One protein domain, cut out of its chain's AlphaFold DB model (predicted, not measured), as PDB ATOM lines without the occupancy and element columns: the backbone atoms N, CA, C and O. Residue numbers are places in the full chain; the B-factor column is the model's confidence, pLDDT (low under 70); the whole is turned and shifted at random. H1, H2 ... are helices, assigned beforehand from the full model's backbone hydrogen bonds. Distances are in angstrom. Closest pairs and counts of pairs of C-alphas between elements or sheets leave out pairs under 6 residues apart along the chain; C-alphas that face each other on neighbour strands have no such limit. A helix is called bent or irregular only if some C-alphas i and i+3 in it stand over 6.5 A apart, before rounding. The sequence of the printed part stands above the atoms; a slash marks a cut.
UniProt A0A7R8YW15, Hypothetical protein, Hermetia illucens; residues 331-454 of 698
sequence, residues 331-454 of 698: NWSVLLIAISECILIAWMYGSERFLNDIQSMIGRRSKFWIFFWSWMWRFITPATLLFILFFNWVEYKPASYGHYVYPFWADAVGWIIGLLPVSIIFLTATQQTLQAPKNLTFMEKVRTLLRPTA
ATOM      1  N   ASN A 331      55.876  58.089  83.481       82.12
ATOM      2  CA  ASN A 331      57.087  57.347  83.120       82.12
ATOM      3  C   ASN A 331      58.048  58.225  82.282       82.12
ATOM      4  O   ASN A 331      58.762  59.070  82.823       82.12
ATOM      5  N   TRP A 332      58.010  58.138  80.947       87.94
ATOM      6  CA  TRP A 332      58.799  59.013  80.061       87.94
ATOM      7  C   TRP A 332      58.370  60.494  80.104       87.94
ATOM      8  O   TRP A 332      59.159  61.387  79.787       87.94
ATOM      9  N   SER A 333      57.127  60.770  80.509       90.75
ATOM     10  CA  SER A 333      56.528  62.110  80.529       90.75
ATOM     11  C   SER A 333      57.224  63.048  81.523       90.75
ATOM     12  O   SER A 333      57.615  64.158  81.161       90.75
ATOM     13  N   VAL A 334      57.458  62.591  82.757       91.38
ATOM     14  CA  VAL A 334      58.139  63.377  83.801       91.38
ATOM     15  C   VAL A 334      59.644  63.522  83.539       91.38
ATOM     16  O   VAL A 334      60.225  64.535  83.919       91.38
ATOM     17  N   LEU A 335      60.274  62.589  82.812       91.81
ATOM     18  CA  LEU A 335      61.668  62.737  82.368       91.81
ATOM     19  C   LEU A 335      61.828  63.933  81.414       91.81
ATOM     20  O   LEU A 335      62.755  64.724  81.578       91.81
ATOM     21  N   LEU A 336      60.894  64.134  80.476       91.94
ATOM     22  CA  LEU A 336      60.875  65.331  79.619       91.94
ATOM     23  C   LEU A 336      60.656  66.624  80.418       91.94
ATOM     24  O   LEU A 336      61.268  67.649  80.098       91.94
ATOM     25  N   ILE A 337      59.832  66.586  81.472       93.31
ATOM     26  CA  ILE A 337      59.642  67.725  82.383       93.31
ATOM     27  C   ILE A 337      60.951  68.014  83.134       93.31
ATOM     28  O   ILE A 337      61.417  69.150  83.105       93.31
ATOM     29  N   ALA A 338      61.610  67.001  83.701       93.94
ATOM     30  CA  ALA A 338      62.885  67.144  84.409       93.94
ATOM     31  C   ALA A 338      64.015  67.681  83.510       93.94
ATOM     32  O   ALA A 338      64.777  68.556  83.929       93.94
ATOM     33  N   ILE A 339      64.108  67.213  82.259       93.75
ATOM     34  CA  ILE A 339      65.046  67.752  81.257       93.75
ATOM     35  C   ILE A 339      64.736  69.231  80.991       93.75
ATOM     36  O   ILE A 339      65.649  70.060  80.971       93.75
ATOM     37  N   SER A 340      63.455  69.577  80.843       92.75
ATOM     38  CA  SER A 340      63.009  70.955  80.612       92.75
ATOM     39  C   SER A 340      63.326  71.870  81.801       92.75
ATOM     40  O   SER A 340      63.880  72.949  81.593       92.75
ATOM     41  N   GLU A 341      63.065  71.437  83.040       93.62
ATOM     42  CA  GLU A 341      63.445  72.158  84.267       93.62
ATOM     43  C   GLU A 341      64.962  72.386  84.341       93.62
ATOM     44  O   GLU A 341      65.406  73.511  84.593       93.62
ATOM     45  N   CYS A 342      65.773  71.360  84.058       94.12
ATOM     46  CA  CYS A 342      67.232  71.483  84.069       94.12
ATOM     47  C   CYS A 342      67.736  72.479  83.013       94.12
ATOM     48  O   CYS A 342      68.611  73.294  83.309       94.12
ATOM     49  N   ILE A 343      67.175  72.467  81.797       93.12
ATOM     50  CA  ILE A 343      67.523  73.431  80.742       93.12
ATOM     51  C   ILE A 343      67.104  74.852  81.151       93.12
ATOM     52  O   ILE A 343      67.929  75.771  81.104       93.12
ATOM     53  N   LEU A 344      65.863  75.033  81.614       92.12
ATOM     54  CA  LEU A 344      65.332  76.321  82.073       92.12
ATOM     55  C   LEU A 344      66.204  76.930  83.182       92.12
ATOM     56  O   LEU A 344      66.602  78.092  83.078       92.12
ATOM     57  N   ILE A 345      66.559  76.156  84.209       92.62
ATOM     58  CA  ILE A 345      67.339  76.653  85.350       92.62
ATOM     59  C   ILE A 345      68.819  76.834  84.978       92.62
ATOM     60  O   ILE A 345      69.380  77.912  85.189       92.62
ATOM     61  N   ALA A 346      69.474  75.817  84.410       92.62
ATOM     62  CA  ALA A 346      70.927  75.840  84.230       92.62
ATOM     63  C   ALA A 346      71.395  76.670  83.021       92.62
ATOM     64  O   ALA A 346      72.468  77.274  83.090       92.62
ATOM     65  N   TRP A 347      70.607  76.732  81.940       91.94
ATOM     66  CA  TRP A 347      70.984  77.434  80.704       91.94
ATOM     67  C   TRP A 347      70.235  78.750  80.484       91.94
ATOM     68  O   TRP A 347      70.845  79.697  79.988       91.94
ATOM     69  N   MET A 348      68.944  78.831  80.826       90.44
ATOM     70  CA  MET A 348      68.110  79.995  80.471       90.44
ATOM     71  C   MET A 348      68.069  81.047  81.591       90.44
ATOM     72  O   MET A 348      68.296  82.229  81.333       90.44
ATOM     73  N   TYR A 349      67.864  80.621  82.840       90.94
ATOM     74  CA  TYR A 349      68.047  81.456  84.035       90.94
ATOM     75  C   TYR A 349      69.536  81.624  84.398       90.94
ATOM     76  O   TYR A 349      69.968  82.709  84.795       90.94
ATOM     77  N   GLY A 350      70.316  80.555  84.203       92.25
ATOM     78  CA  GLY A 350      71.769  80.503  84.356       92.25
ATOM     79  C   GLY A 350      72.204  79.848  85.668       92.25
ATOM     80  O   GLY A 350      71.919  80.355  86.755       92.25
ATOM     81  N   SER A 351      72.966  78.754  85.572       92.44
ATOM     82  CA  SER A 351      73.436  77.970  86.725       92.44
ATOM     83  C   SER A 351      74.197  78.804  87.763       92.44
ATOM     84  O   SER A 351      73.946  78.673  88.958       92.44
ATOM     85  N   GLU A 352      75.080  79.709  87.334       89.25
ATOM     86  CA  GLU A 352      75.825  80.594  88.244       89.25
ATOM     87  C   GLU A 352      74.915  81.576  88.990       89.25
ATOM     88  O   GLU A 352      75.138  81.840  90.171       89.25
ATOM     89  N   ARG A 353      73.858  82.080  88.338       90.00
ATOM     90  CA  ARG A 353      72.860  82.943  88.983       90.00
ATOM     91  C   ARG A 353      72.124  82.166  90.071       90.00
ATOM     92  O   ARG A 353      72.127  82.596  91.218       90.00
ATOM     93  N   PHE A 354      71.617  80.982  89.735       92.06
ATOM     94  CA  PHE A 354      70.919  80.102  90.676       92.06
ATOM     95  C   PHE A 354      71.802  79.685  91.867       92.06
ATOM     96  O   PHE A 354      71.357  79.680  93.014       92.06
ATOM     97  N   LEU A 355      73.091  79.423  91.635       92.44
ATOM     98  CA  LEU A 355      74.054  79.124  92.702       92.44
ATOM     99  C   LEU A 355      74.363  80.338  93.592       92.44
ATOM    100  O   LEU A 355      74.590  80.164  94.791       92.44
ATOM    101  N   ASN A 356      74.338  81.556  93.045       90.56
ATOM    102  CA  ASN A 356      74.435  82.787  93.833       90.56
ATOM    103  C   ASN A 356      73.156  83.040  94.653       90.56
ATOM    104  O   ASN A 356      73.258  83.425  95.820       90.56
ATOM    105  N   ASP A 357      71.973  82.745  94.105       91.25
ATOM    106  CA  ASP A 357      70.706  82.798  94.847       91.25
ATOM    107  C   ASP A 357      70.729  81.810  96.028       91.25
ATOM    108  O   ASP A 357      70.417  82.189  97.159       91.25
ATOM    109  N   ILE A 358      71.217  80.579  95.814       92.19
ATOM    110  CA  ILE A 358      71.425  79.598  96.891       92.19
ATOM    111  C   ILE A 358      72.418  80.120  97.938       92.19
ATOM    112  O   ILE A 358      72.145  80.004  99.131       92.19
ATOM    113  N   GLN A 359      73.523  80.764  97.548       91.88
ATOM    114  CA  GLN A 359      74.438  81.391  98.517       91.88
ATOM    115  C   GLN A 359      73.805  82.544  99.307       91.88
ATOM    116  O   GLN A 359      74.206  82.773 100.450       91.88
ATOM    117  N   SER A 360      72.811  83.244  98.750       89.88
ATOM    118  CA  SER A 360      72.048  84.263  99.485       89.88
ATOM    119  C   SER A 360      71.137  83.662 100.568       89.88
ATOM    120  O   SER A 360      70.871  84.323 101.573       89.88
ATOM    121  N   MET A 361      70.722  82.400 100.397       91.06
ATOM    122  CA  MET A 361      69.942  81.624 101.368       91.06
ATOM    123  C   MET A 361      70.840  80.945 102.414       91.06
ATOM    124  O   MET A 361      70.694  81.184 103.612       91.06
ATOM    125  N   ILE A 362      71.797  80.117 101.974       93.06
ATOM    126  CA  ILE A 362      72.565  79.206 102.848       93.06
ATOM    127  C   ILE A 362      73.946  79.743 103.261       93.06
ATOM    128  O   ILE A 362      74.740  79.008 103.857       93.06
ATOM    129  N   GLY A 363      74.268  80.987 102.910       90.94
ATOM    130  CA  GLY A 363      75.585  81.589 103.109       90.94
ATOM    131  C   GLY A 363      76.620  81.195 102.047       90.94
ATOM    132  O   GLY A 363      76.485  80.201 101.328       90.94
ATOM    133  N   ARG A 364      77.685  82.005 101.968       89.56
ATOM    134  CA  ARG A 364      78.751  81.936 100.955       89.56
ATOM    135  C   ARG A 364      79.431  80.562 100.905       89.56
ATOM    136  O   ARG A 364      79.731  79.971 101.942       89.56
ATOM    137  N   ARG A 365      79.723  80.070  99.696       92.69
ATOM    138  CA  ARG A 365      80.368  78.762  99.453       92.69
ATOM    139  C   ARG A 365      81.682  78.910  98.682       92.69
ATOM    140  O   ARG A 365      82.012  79.986  98.186       92.69
ATOM    141  N   SER A 366      82.468  77.834  98.623       92.62
ATOM    142  CA  SER A 366      83.750  77.822  97.908       92.62
ATOM    143  C   SER A 366      83.543  77.900  96.391       92.62
ATOM    144  O   SER A 366      82.546  77.407  95.866       92.62
ATOM    145  N   LYS A 367      84.514  78.466  95.657       90.25
ATOM    146  CA  LYS A 367      84.469  78.503  94.180       90.25
ATOM    147  C   LYS A 367      84.347  77.100  93.566       90.25
ATOM    148  O   LYS A 367      83.642  76.933  92.579       90.25
ATOM    149  N   PHE A 368      84.973  76.095  94.186       93.69
ATOM    150  CA  PHE A 368      84.870  74.692  93.773       93.69
ATOM    151  C   PHE A 368      83.439  74.145  93.881       93.69
ATOM    152  O   PHE A 368      82.979  73.478  92.962       93.69
ATOM    153  N   TRP A 369      82.704  74.472  94.953       93.75
ATOM    154  CA  TRP A 369      81.299  74.069  95.104       93.75
ATOM    155  C   TRP A 369      80.415  74.678  94.004       93.75
ATOM    156  O   TRP A 369      79.602  73.967  93.421       93.75
ATOM    157  N   ILE A 370      80.627  75.957  93.653       92.50
ATOM    158  CA  ILE A 370      79.924  76.605  92.528       92.50
ATOM    159  C   ILE A 370      80.247  75.877  91.217       92.50
ATOM    160  O   ILE A 370      79.343  75.501  90.480       92.50
ATOM    161  N   PHE A 371      81.534  75.656  90.937       93.44
ATOM    162  CA  PHE A 371      81.992  74.996  89.715       93.44
ATOM    163  C   PHE A 371      81.389  73.591  89.562       93.44
ATOM    164  O   PHE A 371      80.817  73.286  88.516       93.44
ATOM    165  N   PHE A 372      81.455  72.771  90.616       95.06
ATOM    166  CA  PHE A 372      80.928  71.406  90.630       95.06
ATOM    167  C   PHE A 372      79.424  71.359  90.330       95.06
ATOM    168  O   PHE A 372      79.008  70.677  89.394       95.06
ATOM    169  N   TRP A 373      78.606  72.121  91.066       94.25
ATOM    170  CA  TRP A 373      77.153  72.110  90.863       94.25
ATOM    171  C   TRP A 373      76.729  72.776  89.549       94.25
ATOM    172  O   TRP A 373      75.773  72.326  88.920       94.25
ATOM    173  N   SER A 374      77.481  73.779  89.078       93.56
ATOM    174  CA  SER A 374      77.262  74.393  87.764       93.56
ATOM    175  C   SER A 374      77.474  73.379  86.636       93.56
ATOM    176  O   SER A 374      76.616  73.256  85.764       93.56
ATOM    177  N   TRP A 375      78.554  72.589  86.678       94.31
ATOM    178  CA  TRP A 375      78.796  71.515  85.704       94.31
ATOM    179  C   TRP A 375      77.788  70.366  85.811       94.31
ATOM    180  O   TRP A 375      77.315  69.882  84.779       94.31
ATOM    181  N   MET A 376      77.423  69.965  87.034       94.50
ATOM    182  CA  MET A 376      76.421  68.920  87.264       94.50
ATOM    183  C   MET A 376      75.081  69.279  86.619       94.50
ATOM    184  O   MET A 376      74.631  68.564  85.727       94.50
ATOM    185  N   TRP A 377      74.479  70.413  86.984       93.50
ATOM    186  CA  TRP A 377      73.151  70.786  86.480       93.50
ATOM    187  C   TRP A 377      73.145  71.227  85.013       93.50
ATOM    188  O   TRP A 377      72.129  71.078  84.338       93.50
ATOM    189  N   ARG A 378      74.261  71.755  84.493       94.12
ATOM    190  CA  ARG A 378      74.340  72.224  83.102       94.12
ATOM    191  C   ARG A 378      74.561  71.100  82.090       94.12
ATOM    192  O   ARG A 378      74.041  71.201  80.980       94.12
ATOM    193  N   PHE A 379      75.321  70.064  82.446       93.94
ATOM    194  CA  PHE A 379      75.735  69.020  81.499       93.94
ATOM    195  C   PHE A 379      75.395  67.607  81.970       93.94
ATOM    196  O   PHE A 379      74.759  66.865  81.226       93.94
ATOM    197  N   ILE A 380      75.790  67.233  83.190       93.94
ATOM    198  CA  ILE A 380      75.728  65.834  83.638       93.94
ATOM    199  C   ILE A 380      74.279  65.412  83.902       93.94
ATOM    200  O   ILE A 380      73.831  64.425  83.328       93.94
ATOM    201  N   THR A 381      73.509  66.176  84.683       93.75
ATOM    202  CA  THR A 381      72.102  65.853  84.970       93.75
ATOM    203  C   THR A 381      71.245  65.797  83.693       93.75
ATOM    204  O   THR A 381      70.576  64.782  83.506       93.75
ATOM    205  N   PRO A 382      71.297  66.772  82.754       93.50
ATOM    206  CA  PRO A 382      70.601  66.648  81.471       93.50
ATOM    207  C   PRO A 382      71.035  65.431  80.644       93.50
ATOM    208  O   PRO A 382      70.179  64.759  80.075       93.50
ATOM    209  N   ALA A 383      72.335  65.112  80.593       92.75
ATOM    210  CA  ALA A 383      72.834  63.955  79.847       92.75
ATOM    211  C   ALA A 383      72.362  62.621  80.452       92.75
ATOM    212  O   ALA A 383      71.936  61.736  79.712       92.75
ATOM    213  N   THR A 384      72.367  62.486  81.783       90.75
ATOM    214  CA  THR A 384      71.825  61.305  82.470       90.75
ATOM    215  C   THR A 384      70.318  61.169  82.249       90.75
ATOM    216  O   THR A 384      69.857  60.076  81.945       90.75
ATOM    217  N   LEU A 385      69.545  62.259  82.321       92.75
ATOM    218  CA  LEU A 385      68.102  62.215  82.054       92.75
ATOM    219  C   LEU A 385      67.785  61.852  80.591       92.75
ATOM    220  O   LEU A 385      66.867  61.074  80.343       92.75
ATOM    221  N   LEU A 386      68.564  62.359  79.628       92.62
ATOM    222  CA  LEU A 386      68.452  61.977  78.214       92.62
ATOM    223  C   LEU A 386      68.823  60.505  77.979       92.62
ATOM    224  O   LEU A 386      68.159  59.839  77.189       92.62
ATOM    225  N   PHE A 387      69.834  59.984  78.683       89.31
ATOM    226  CA  PHE A 387      70.184  58.562  78.659       89.31
ATOM    227  C   PHE A 387      69.045  57.688  79.206       89.31
ATOM    228  O   PHE A 387      68.654  56.735  78.535       89.31
ATOM    229  N   ILE A 388      68.459  58.047  80.358       90.00
ATOM    230  CA  ILE A 388      67.295  57.341  80.927       90.00
ATOM    231  C   ILE A 388      66.122  57.357  79.937       90.00
ATOM    232  O   ILE A 388      65.535  56.311  79.673       90.00
ATOM    233  N   LEU A 389      65.789  58.519  79.363       91.06
ATOM    234  CA  LEU A 389      64.677  58.663  78.416       91.06
ATOM    235  C   LEU A 389      64.882  57.820  77.147       91.06
ATOM    236  O   LEU A 389      63.963  57.127  76.716       91.06
ATOM    237  N   PHE A 390      66.086  57.847  76.569       89.38
ATOM    238  CA  PHE A 390      66.434  57.008  75.423       89.38
ATOM    239  C   PHE A 390      66.309  55.519  75.764       89.38
ATOM    240  O   PHE A 390      65.704  54.764  75.005       89.38
ATOM    241  N   PHE A 391      66.826  55.104  76.923       85.12
ATOM    242  CA  PHE A 391      66.765  53.715  77.369       85.12
ATOM    243  C   PHE A 391      65.317  53.236  77.577       85.12
ATOM    244  O   PHE A 391      64.931  52.183  77.076       85.12
ATOM    245  N   ASN A 392      64.487  54.064  78.217       85.12
ATOM    246  CA  ASN A 392      63.061  53.820  78.450       85.12
ATOM    247  C   ASN A 392      62.261  53.619  77.147       85.12
ATOM    248  O   ASN A 392      61.351  52.793  77.103       85.12
ATOM    249  N   TRP A 393      62.618  54.334  76.075       86.94
ATOM    250  CA  TRP A 393      62.019  54.149  74.748       86.94
ATOM    251  C   TRP A 393      62.575  52.936  73.988       86.94
ATOM    252  O   TRP A 393      61.813  52.276  73.285       86.94
ATOM    253  N   VAL A 394      63.865  52.611  74.126       86.38
ATOM    254  CA  VAL A 394      64.472  51.424  73.488       86.38
ATOM    255  C   VAL A 394      63.955  50.121  74.104       86.38
ATOM    256  O   VAL A 394      63.716  49.157  73.380       86.38
ATOM    257  N   GLU A 395      63.730  50.090  75.418       82.44
ATOM    258  CA  GLU A 395      63.181  48.920  76.117       82.44
ATOM    259  C   GLU A 395      61.644  48.856  76.110       82.44
ATOM    260  O   GLU A 395      61.063  47.961  76.737       82.44
ATOM    261  N   TYR A 396      60.974  49.770  75.396       85.38
ATOM    262  CA  TYR A 396      59.518  49.806  75.319       85.38
ATOM    263  C   TYR A 396      58.945  48.472  74.822       85.38
ATOM    264  O   TYR A 396      59.254  47.975  73.737       85.38
ATOM    265  N   LYS A 397      58.033  47.925  75.625       85.38
ATOM    266  CA  LYS A 397      57.211  46.748  75.328       85.38
ATOM    267  C   LYS A 397      55.748  47.129  75.590       85.38
ATOM    268  O   LYS A 397      55.530  47.919  76.517       85.38
ATOM    269  N   PRO A 398      54.760  46.569  74.868       85.31
ATOM    270  CA  PRO A 398      53.331  46.747  75.158       85.31
ATOM    271  C   PRO A 398      52.960  46.477  76.622       85.31
ATOM    272  O   PRO A 398      53.723  45.837  77.358       85.31
ATOM    273  N   ALA A 399      51.817  46.968  77.100       85.81
ATOM    274  CA  ALA A 399      51.337  46.598  78.432       85.81
ATOM    275  C   ALA A 399      50.986  45.094  78.522       85.81
ATOM    276  O   ALA A 399      50.412  44.503  77.605       85.81
ATOM    277  N   SER A 400      51.343  44.470  79.648       86.31
ATOM    278  CA  SER A 400      51.019  43.080  79.988       86.31
ATOM    279  C   SER A 400      50.899  42.925  81.506       86.31
ATOM    280  O   SER A 400      51.574  43.630  82.253       86.31
ATOM    281  N   TYR A 401      50.031  42.025  81.967       84.50
ATOM    282  CA  TYR A 401      49.817  41.729  83.387       84.50
ATOM    283  C   TYR A 401      49.565  40.228  83.559       84.50
ATOM    284  O   TYR A 401      48.572  39.698  83.058       84.50
ATOM    285  N   GLY A 402      50.492  39.526  84.215       78.06
ATOM    286  CA  GLY A 402      50.528  38.062  84.189       78.06
ATOM    287  C   GLY A 402      50.584  37.546  82.746       78.06
ATOM    288  O   GLY A 402      51.443  37.957  81.967       78.06
ATOM    289  N   HIS A 403      49.634  36.684  82.376       77.94
ATOM    290  CA  HIS A 403      49.493  36.158  81.011       77.94
ATOM    291  C   HIS A 403      48.654  37.047  80.072       77.94
ATOM    292  O   HIS A 403      48.593  36.773  78.875       77.94
ATOM    293  N   TYR A 404      48.002  38.097  80.583       85.44
ATOM    294  CA  TYR A 404      47.181  38.999  79.773       85.44
ATOM    295  C   TYR A 404      48.051  40.050  79.069       85.44
ATOM    296  O   TYR A 404      48.864  40.725  79.705       85.44
ATOM    297  N   VAL A 405      47.855  40.213  77.760       90.00
ATOM    298  CA  VAL A 405      48.487  41.249  76.928       90.00
ATOM    299  C   VAL A 405      47.422  42.269  76.553       90.00
ATOM    300  O   VAL A 405      46.324  41.893  76.148       90.00
ATOM    301  N   TYR A 406      47.732  43.555  76.699       92.94
ATOM    302  CA  TYR A 406      46.737  44.612  76.556       92.94
ATOM    303  C   TYR A 406      46.401  44.863  75.079       92.94
ATOM    304  O   TYR A 406      47.271  44.755  74.208       92.94
ATOM    305  N   PRO A 407      45.154  45.259  74.772       93.75
ATOM    306  CA  PRO A 407      44.758  45.633  73.426       93.75
ATOM    307  C   PRO A 407      45.436  46.943  73.004       93.75
ATOM    308  O   PRO A 407      45.661  47.844  73.814       93.75
ATOM    309  N   PHE A 408      45.670  47.103  71.699       92.94
ATOM    310  CA  PHE A 408      46.303  48.300  71.128       92.94
ATOM    311  C   PHE A 408      45.615  49.620  71.531       92.94
ATOM    312  O   PHE A 408      46.282  50.639  71.696       92.94
ATOM    313  N   TRP A 409      44.289  49.615  71.735       94.81
ATOM    314  CA  TRP A 409      43.568  50.811  72.180       94.81
ATOM    315  C   TRP A 409      43.950  51.237  73.606       94.81
ATOM    316  O   TRP A 409      43.972  52.434  73.884       94.81
ATOM    317  N   ALA A 410      44.287  50.298  74.497       93.88
ATOM    318  CA  ALA A 410      44.684  50.604  75.871       93.88
ATOM    319  C   ALA A 410      46.106  51.182  75.917       93.88
ATOM    320  O   ALA A 410      46.319  52.211  76.554       93.88
ATOM    321  N   ASP A 411      47.048  50.606  75.158       91.44
ATOM    322  CA  ASP A 411      48.374  51.206  74.938       91.44
ATOM    323  C   ASP A 411      48.241  52.631  74.356       91.44
ATOM    324  O   ASP A 411      48.878  53.563  74.849       91.44
ATOM    325  N   ALA A 412      47.365  52.844  73.364       93.38
ATOM    326  CA  ALA A 412      47.119  54.169  72.784       93.38
ATOM    327  C   ALA A 412      46.539  55.177  73.799       93.38
ATOM    328  O   ALA A 412      46.960  56.336  73.820       93.38
ATOM    329  N   VAL A 413      45.624  54.746  74.678       93.81
ATOM    330  CA  VAL A 413      45.140  55.555  75.814       93.81
ATOM    331  C   VAL A 413      46.288  55.889  76.772       93.81
ATOM    332  O   VAL A 413      46.427  57.048  77.164       93.81
ATOM    333  N   GLY A 414      47.161  54.927  77.084       92.19
ATOM    334  CA  GLY A 414      48.373  55.148  77.875       92.19
ATOM    335  C   GLY A 414      49.280  56.233  77.282       92.19
ATOM    336  O   GLY A 414      49.644  57.189  77.972       92.19
ATOM    337  N   TRP A 415      49.573  56.160  75.981       91.31
ATOM    338  CA  TRP A 415      50.355  57.184  75.276       91.31
ATOM    339  C   TRP A 415      49.704  58.575  75.307       91.31
ATOM    340  O   TRP A 415      50.411  59.563  75.513       91.31
ATOM    341  N   ILE A 416      48.377  58.672  75.171       93.06
ATOM    342  CA  ILE A 416      47.639  59.945  75.299       93.06
ATOM    343  C   ILE A 416      47.779  60.523  76.716       93.06
ATOM    344  O   ILE A 416      48.020  61.723  76.868       93.06
ATOM    345  N   ILE A 417      47.678  59.685  77.752       92.06
ATOM    346  CA  ILE A 417      47.809  60.108  79.153       92.06
ATOM    347  C   ILE A 417      49.244  60.579  79.449       92.06
ATOM    348  O   ILE A 417      49.414  61.628  80.067       92.06
ATOM    349  N   GLY A 418      50.270  59.886  78.942       90.88
ATOM    350  CA  GLY A 418      51.671  60.324  79.052       90.88
ATOM    351  C   GLY A 418      51.974  61.624  78.284       90.88
ATOM    352  O   GLY A 418      52.727  62.473  78.765       90.88
ATOM    353  N   LEU A 419      51.347  61.833  77.120       90.56
ATOM    354  CA  LEU A 419      51.464  63.074  76.339       90.56
ATOM    355  C   LEU A 419      50.779  64.277  77.007       90.56
ATOM    356  O   LEU A 419      51.203  65.414  76.786       90.56
ATOM    357  N   LEU A 420      49.733  64.059  77.814       92.00
ATOM    358  CA  LEU A 420      48.879  65.135  78.320       92.00
ATOM    359  C   LEU A 420      49.644  66.199  79.147       92.00
ATOM    360  O   LEU A 420      49.541  67.373  78.775       92.00
ATOM    361  N   PRO A 421      50.459  65.874  80.178       90.94
ATOM    362  CA  PRO A 421      51.221  66.880  80.932       90.94
ATOM    363  C   PRO A 421      52.182  67.691  80.055       90.94
ATOM    364  O   PRO A 421      52.267  68.913  80.177       90.94
ATOM    365  N   VAL A 422      52.863  67.020  79.122       90.75
ATOM    366  CA  VAL A 422      53.815  67.638  78.189       90.75
ATOM    367  C   VAL A 422      53.088  68.588  77.226       90.75
ATOM    368  O   VAL A 422      53.551  69.704  76.984       90.75
ATOM    369  N   SER A 423      51.906  68.203  76.732       90.94
ATOM    370  CA  SER A 423      51.087  69.051  75.855       90.94
ATOM    371  C   SER A 423      50.661  70.365  76.526       90.94
ATOM    372  O   SER A 423      50.678  71.417  75.884       90.94
ATOM    373  N   ILE A 424      50.362  70.345  77.832       92.25
ATOM    374  CA  ILE A 424      49.953  71.534  78.599       92.25
ATOM    375  C   ILE A 424      51.094  72.563  78.672       92.25
ATOM    376  O   ILE A 424      50.838  73.769  78.586       92.25
ATOM    377  N   ILE A 425      52.352  72.117  78.753       90.62
ATOM    378  CA  ILE A 425      53.528  73.004  78.728       90.62
ATOM    379  C   ILE A 425      53.620  73.726  77.373       90.62
ATOM    380  O   ILE A 425      53.713  74.954  77.331       90.62
ATOM    381  N   PHE A 426      53.502  73.000  76.256       89.50
ATOM    382  CA  PHE A 426      53.526  73.608  74.918       89.50
ATOM    383  C   PHE A 426      52.326  74.536  74.656       89.50
ATOM    384  O   PHE A 426      52.497  75.626  74.099       89.50
ATOM    385  N   LEU A 427      51.123  74.154  75.095       91.69
ATOM    386  CA  LEU A 427      49.914  74.977  74.967       91.69
ATOM    387  C   LEU A 427      50.029  76.283  75.765       91.69
ATOM    388  O   LEU A 427      49.752  77.355  75.224       91.69
ATOM    389  N   THR A 428      50.483  76.226  77.020       90.25
ATOM    390  CA  THR A 428      50.628  77.427  77.863       90.25
ATOM    391  C   THR A 428      51.752  78.349  77.384       90.25
ATOM    392  O   THR A 428      51.549  79.566  77.336       90.25
ATOM    393  N   ALA A 429      52.889  77.809  76.931       88.00
ATOM    394  CA  ALA A 429      53.956  78.595  76.301       88.00
ATOM    395  C   ALA A 429      53.476  79.302  75.016       88.00
ATOM    396  O   ALA A 429      53.766  80.485  74.794       88.00
ATOM    397  N   THR A 430      52.676  78.611  74.197       87.38
ATOM    398  CA  THR A 430      52.058  79.184  72.990       87.38
ATOM    399  C   THR A 430      51.077  80.302  73.350       87.38
ATOM    400  O   THR A 430      51.176  81.405  72.809       87.38
ATOM    401  N   GLN A 431      50.179  80.073  74.315       89.69
ATOM    402  CA  GLN A 431      49.215  81.076  74.784       89.69
ATOM    403  C   GLN A 431      49.902  82.344  75.312       89.69
ATOM    404  O   GLN A 431      49.511  83.445  74.922       89.69
ATOM    405  N   GLN A 432      50.953  82.218  76.131       87.62
ATOM    406  CA  GLN A 432      51.709  83.377  76.625       87.62
ATOM    407  C   GLN A 432      52.413  84.136  75.488       87.62
ATOM    408  O   GLN A 432      52.396  85.366  75.464       87.62
ATOM    409  N   THR A 433      52.965  83.431  74.497       85.81
ATOM    410  CA  THR A 433      53.625  84.058  73.335       85.81
ATOM    411  C   THR A 433      52.629  84.805  72.434       85.81
ATOM    412  O   THR A 433      52.940  85.881  71.905       85.81
ATOM    413  N   LEU A 434      51.400  84.298  72.304       85.50
ATOM    414  CA  LEU A 434      50.306  84.986  71.612       85.50
ATOM    415  C   LEU A 434      49.817  86.223  72.388       85.50
ATOM    416  O   LEU A 434      49.617  87.272  71.777       85.50
ATOM    417  N   GLN A 435      49.692  86.125  73.716       84.31
ATOM    418  CA  GLN A 435      49.264  87.224  74.599       84.31
ATOM    419  C   GLN A 435      50.330  88.316  74.798       84.31
ATOM    420  O   GLN A 435      49.979  89.457  75.095       84.31
ATOM    421  N   ALA A 436      51.618  88.004  74.612       80.88
ATOM    422  CA  ALA A 436      52.704  88.982  74.697       80.88
ATOM    423  C   ALA A 436      52.485  90.172  73.728       80.88
ATOM    424  O   ALA A 436      51.925  89.973  72.641       80.88
ATOM    425  N   PRO A 437      52.937  91.402  74.065       78.62
ATOM    426  CA  PRO A 437      52.582  92.623  73.336       78.62
ATOM    427  C   PRO A 437      52.775  92.526  71.817       78.62
ATOM    428  O   PRO A 437      53.837  92.121  71.342       78.62
ATOM    429  N   LYS A 438      51.751  92.919  71.046       73.88
ATOM    430  CA  LYS A 438      51.732  92.805  69.571       73.88
ATOM    431  C   LYS A 438      52.853  93.583  68.867       73.88
ATOM    432  O   LYS A 438      53.178  93.262  67.732       73.88
ATOM    433  N   ASN A 439      53.446  94.563  69.546       77.25
ATOM    434  CA  ASN A 439      54.479  95.455  69.018       77.25
ATOM    435  C   ASN A 439      55.890  94.824  69.018       77.25
ATOM    436  O   ASN A 439      56.835  95.471  68.583       77.25
ATOM    437  N   LEU A 440      56.043  93.600  69.542       80.38
ATOM    438  CA  LEU A 440      57.306  92.859  69.611       80.38
ATOM    439  C   LEU A 440      57.316  91.721  68.584       80.38
ATOM    440  O   LEU A 440      56.322  90.995  68.449       80.38
ATOM    441  N   THR A 441      58.450  91.506  67.914       85.31
ATOM    442  CA  THR A 441      58.638  90.340  67.034       85.31
ATOM    443  C   THR A 441      58.603  89.030  67.830       85.31
ATOM    444  O   THR A 441      58.807  89.012  69.046       85.31
ATOM    445  N   PHE A 442      58.377  87.896  67.158       82.00
ATOM    446  CA  PHE A 442      58.292  86.585  67.819       82.00
ATOM    447  C   PHE A 442      59.517  86.271  68.701       82.00
ATOM    448  O   PHE A 442      59.361  85.848  69.846       82.00
ATOM    449  N   MET A 443      60.734  86.547  68.216       80.38
ATOM    450  CA  MET A 443      61.953  86.322  69.001       80.38
ATOM    451  C   MET A 443      62.107  87.299  70.172       80.38
ATOM    452  O   MET A 443      62.605  86.903  71.223       80.38
ATOM    453  N   GLU A 444      61.643  88.543  70.055       82.25
ATOM    454  CA  GLU A 444      61.647  89.494  71.175       82.25
ATOM    455  C   GLU A 444      60.607  89.133  72.238       82.25
ATOM    456  O   GLU A 444      60.902  89.233  73.429       82.25
ATOM    457  N   LYS A 445      59.428  88.640  71.833       84.12
ATOM    458  CA  LYS A 445      58.421  88.073  72.741       84.12
ATOM    459  C   LYS A 445      59.008  86.915  73.545       84.12
ATOM    460  O   LYS A 445      59.007  86.973  74.772       84.12
ATOM    461  N   VAL A 446      59.584  85.918  72.868       83.50
ATOM    462  CA  VAL A 446      60.241  84.768  73.514       83.50
ATOM    463  C   VAL A 446      61.380  85.235  74.428       83.50
ATOM    464  O   VAL A 446      61.397  84.900  75.610       83.50
ATOM    465  N   ARG A 447      62.281  86.105  73.951       83.88
ATOM    466  CA  ARG A 447      63.398  86.650  74.751       83.88
ATOM    467  C   ARG A 447      62.954  87.523  75.934       83.88
ATOM    468  O   ARG A 447      63.753  87.748  76.843       83.88
ATOM    469  N   THR A 448      61.715  88.014  75.930       82.75
ATOM    470  CA  THR A 448      61.106  88.749  77.049       82.75
ATOM    471  C   THR A 448      60.472  87.794  78.059       82.75
ATOM    472  O   THR A 448      60.735  87.936  79.247       82.75
ATOM    473  N   LEU A 449      59.717  86.787  77.602       86.12
ATOM    474  CA  LEU A 449      59.107  85.754  78.456       86.12
ATOM    475  C   LEU A 449      60.150  84.877  79.173       86.12
ATOM    476  O   LEU A 449      59.895  84.388  80.267       86.12
ATOM    477  N   LEU A 450      61.342  84.722  78.590       84.94
ATOM    478  CA  LEU A 450      62.474  84.011  79.194       84.94
ATOM    479  C   LEU A 450      63.253  84.833  80.242       84.94
ATOM    480  O   LEU A 450      64.270  84.366  80.757       84.94
ATOM    481  N   ARG A 451      62.819  86.058  80.566       83.00
ATOM    482  CA  ARG A 451      63.388  86.848  81.670       83.00
ATOM    483  C   ARG A 451      62.547  86.654  82.936       83.00
ATOM    484  O   ARG A 451      61.323  86.676  82.844       83.00
ATOM    485  N   PRO A 452      63.171  86.546  84.125       83.38
ATOM    486  CA  PRO A 452      62.443  86.615  85.390       83.38
ATOM    487  C   PRO A 452      61.608  87.894  85.497       83.38
ATOM    488  O   PRO A 452      61.988  88.940  84.963       83.38
ATOM    489  N   THR A 453      60.490  87.817  86.218       81.62
ATOM    490  CA  THR A 453      59.626  88.970  86.492       81.62
ATOM    491  C   THR A 453      60.379  90.059  87.264       81.62
ATOM    492  O   THR A 453      61.334  89.783  87.987       81.62
ATOM    493  N   ALA A 454      59.935  91.315  87.156       73.69
ATOM    494  CA  ALA A 454      60.543  92.431  87.897       73.69
ATOM    495  C   ALA A 454      60.432  92.279  89.432       73.69
ATOM    496  O   ALA A 454      61.210  92.874  90.174       73.69
TER     497      ALA A 454
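This is residues 331 to 454 of the 698 residues of the protein "Hypothetical protein" of Hermetia illucens (UniProt A0A7R8YW15). Look for a loose V: H1a and H2b lie side by side as one limb, H3b diverges as the other, and H4 crosses its end. This all-helix domain prints 124 residues with four named helices. Its radius of gyration of the C-alphas is 19.6 A, its spans 58 by 44 by 22 A.

H1, residues 332 to 362, H2, 367 to 394, and H3, 408 to 435, each assigned as one helix by hydrogen bonds, are bent into arms: C-alphas 349 and 352 are 8.9 A apart, 378 and 381 7.0 A, 418 and 421 6.8 A. H1a touches H2b, opposite ways at a shallow tilt of 23 degrees, C-alphas 339 and 382 closest at 5.7 A. H3b touches H1a, C-alphas 422 and 333 closest at 6.6 A. H4, residues 442 to 449, touches H3b, C-alphas 445 and 433 closest at 6.3 A. Every O i to N i+4 pair is within hydrogen-bond range except in H1a, 13 of 14, and H3b, 10 of 11.

Find C-alpha 332 at (58.799, 59.013, 80.061); H1a runs 24.6 A from there. H4 ends at (59.107, 85.754, 78.456).

The printed part has no cut, residues 395 to 407 form a long link, and no printed residue is under 70 in pLDDT.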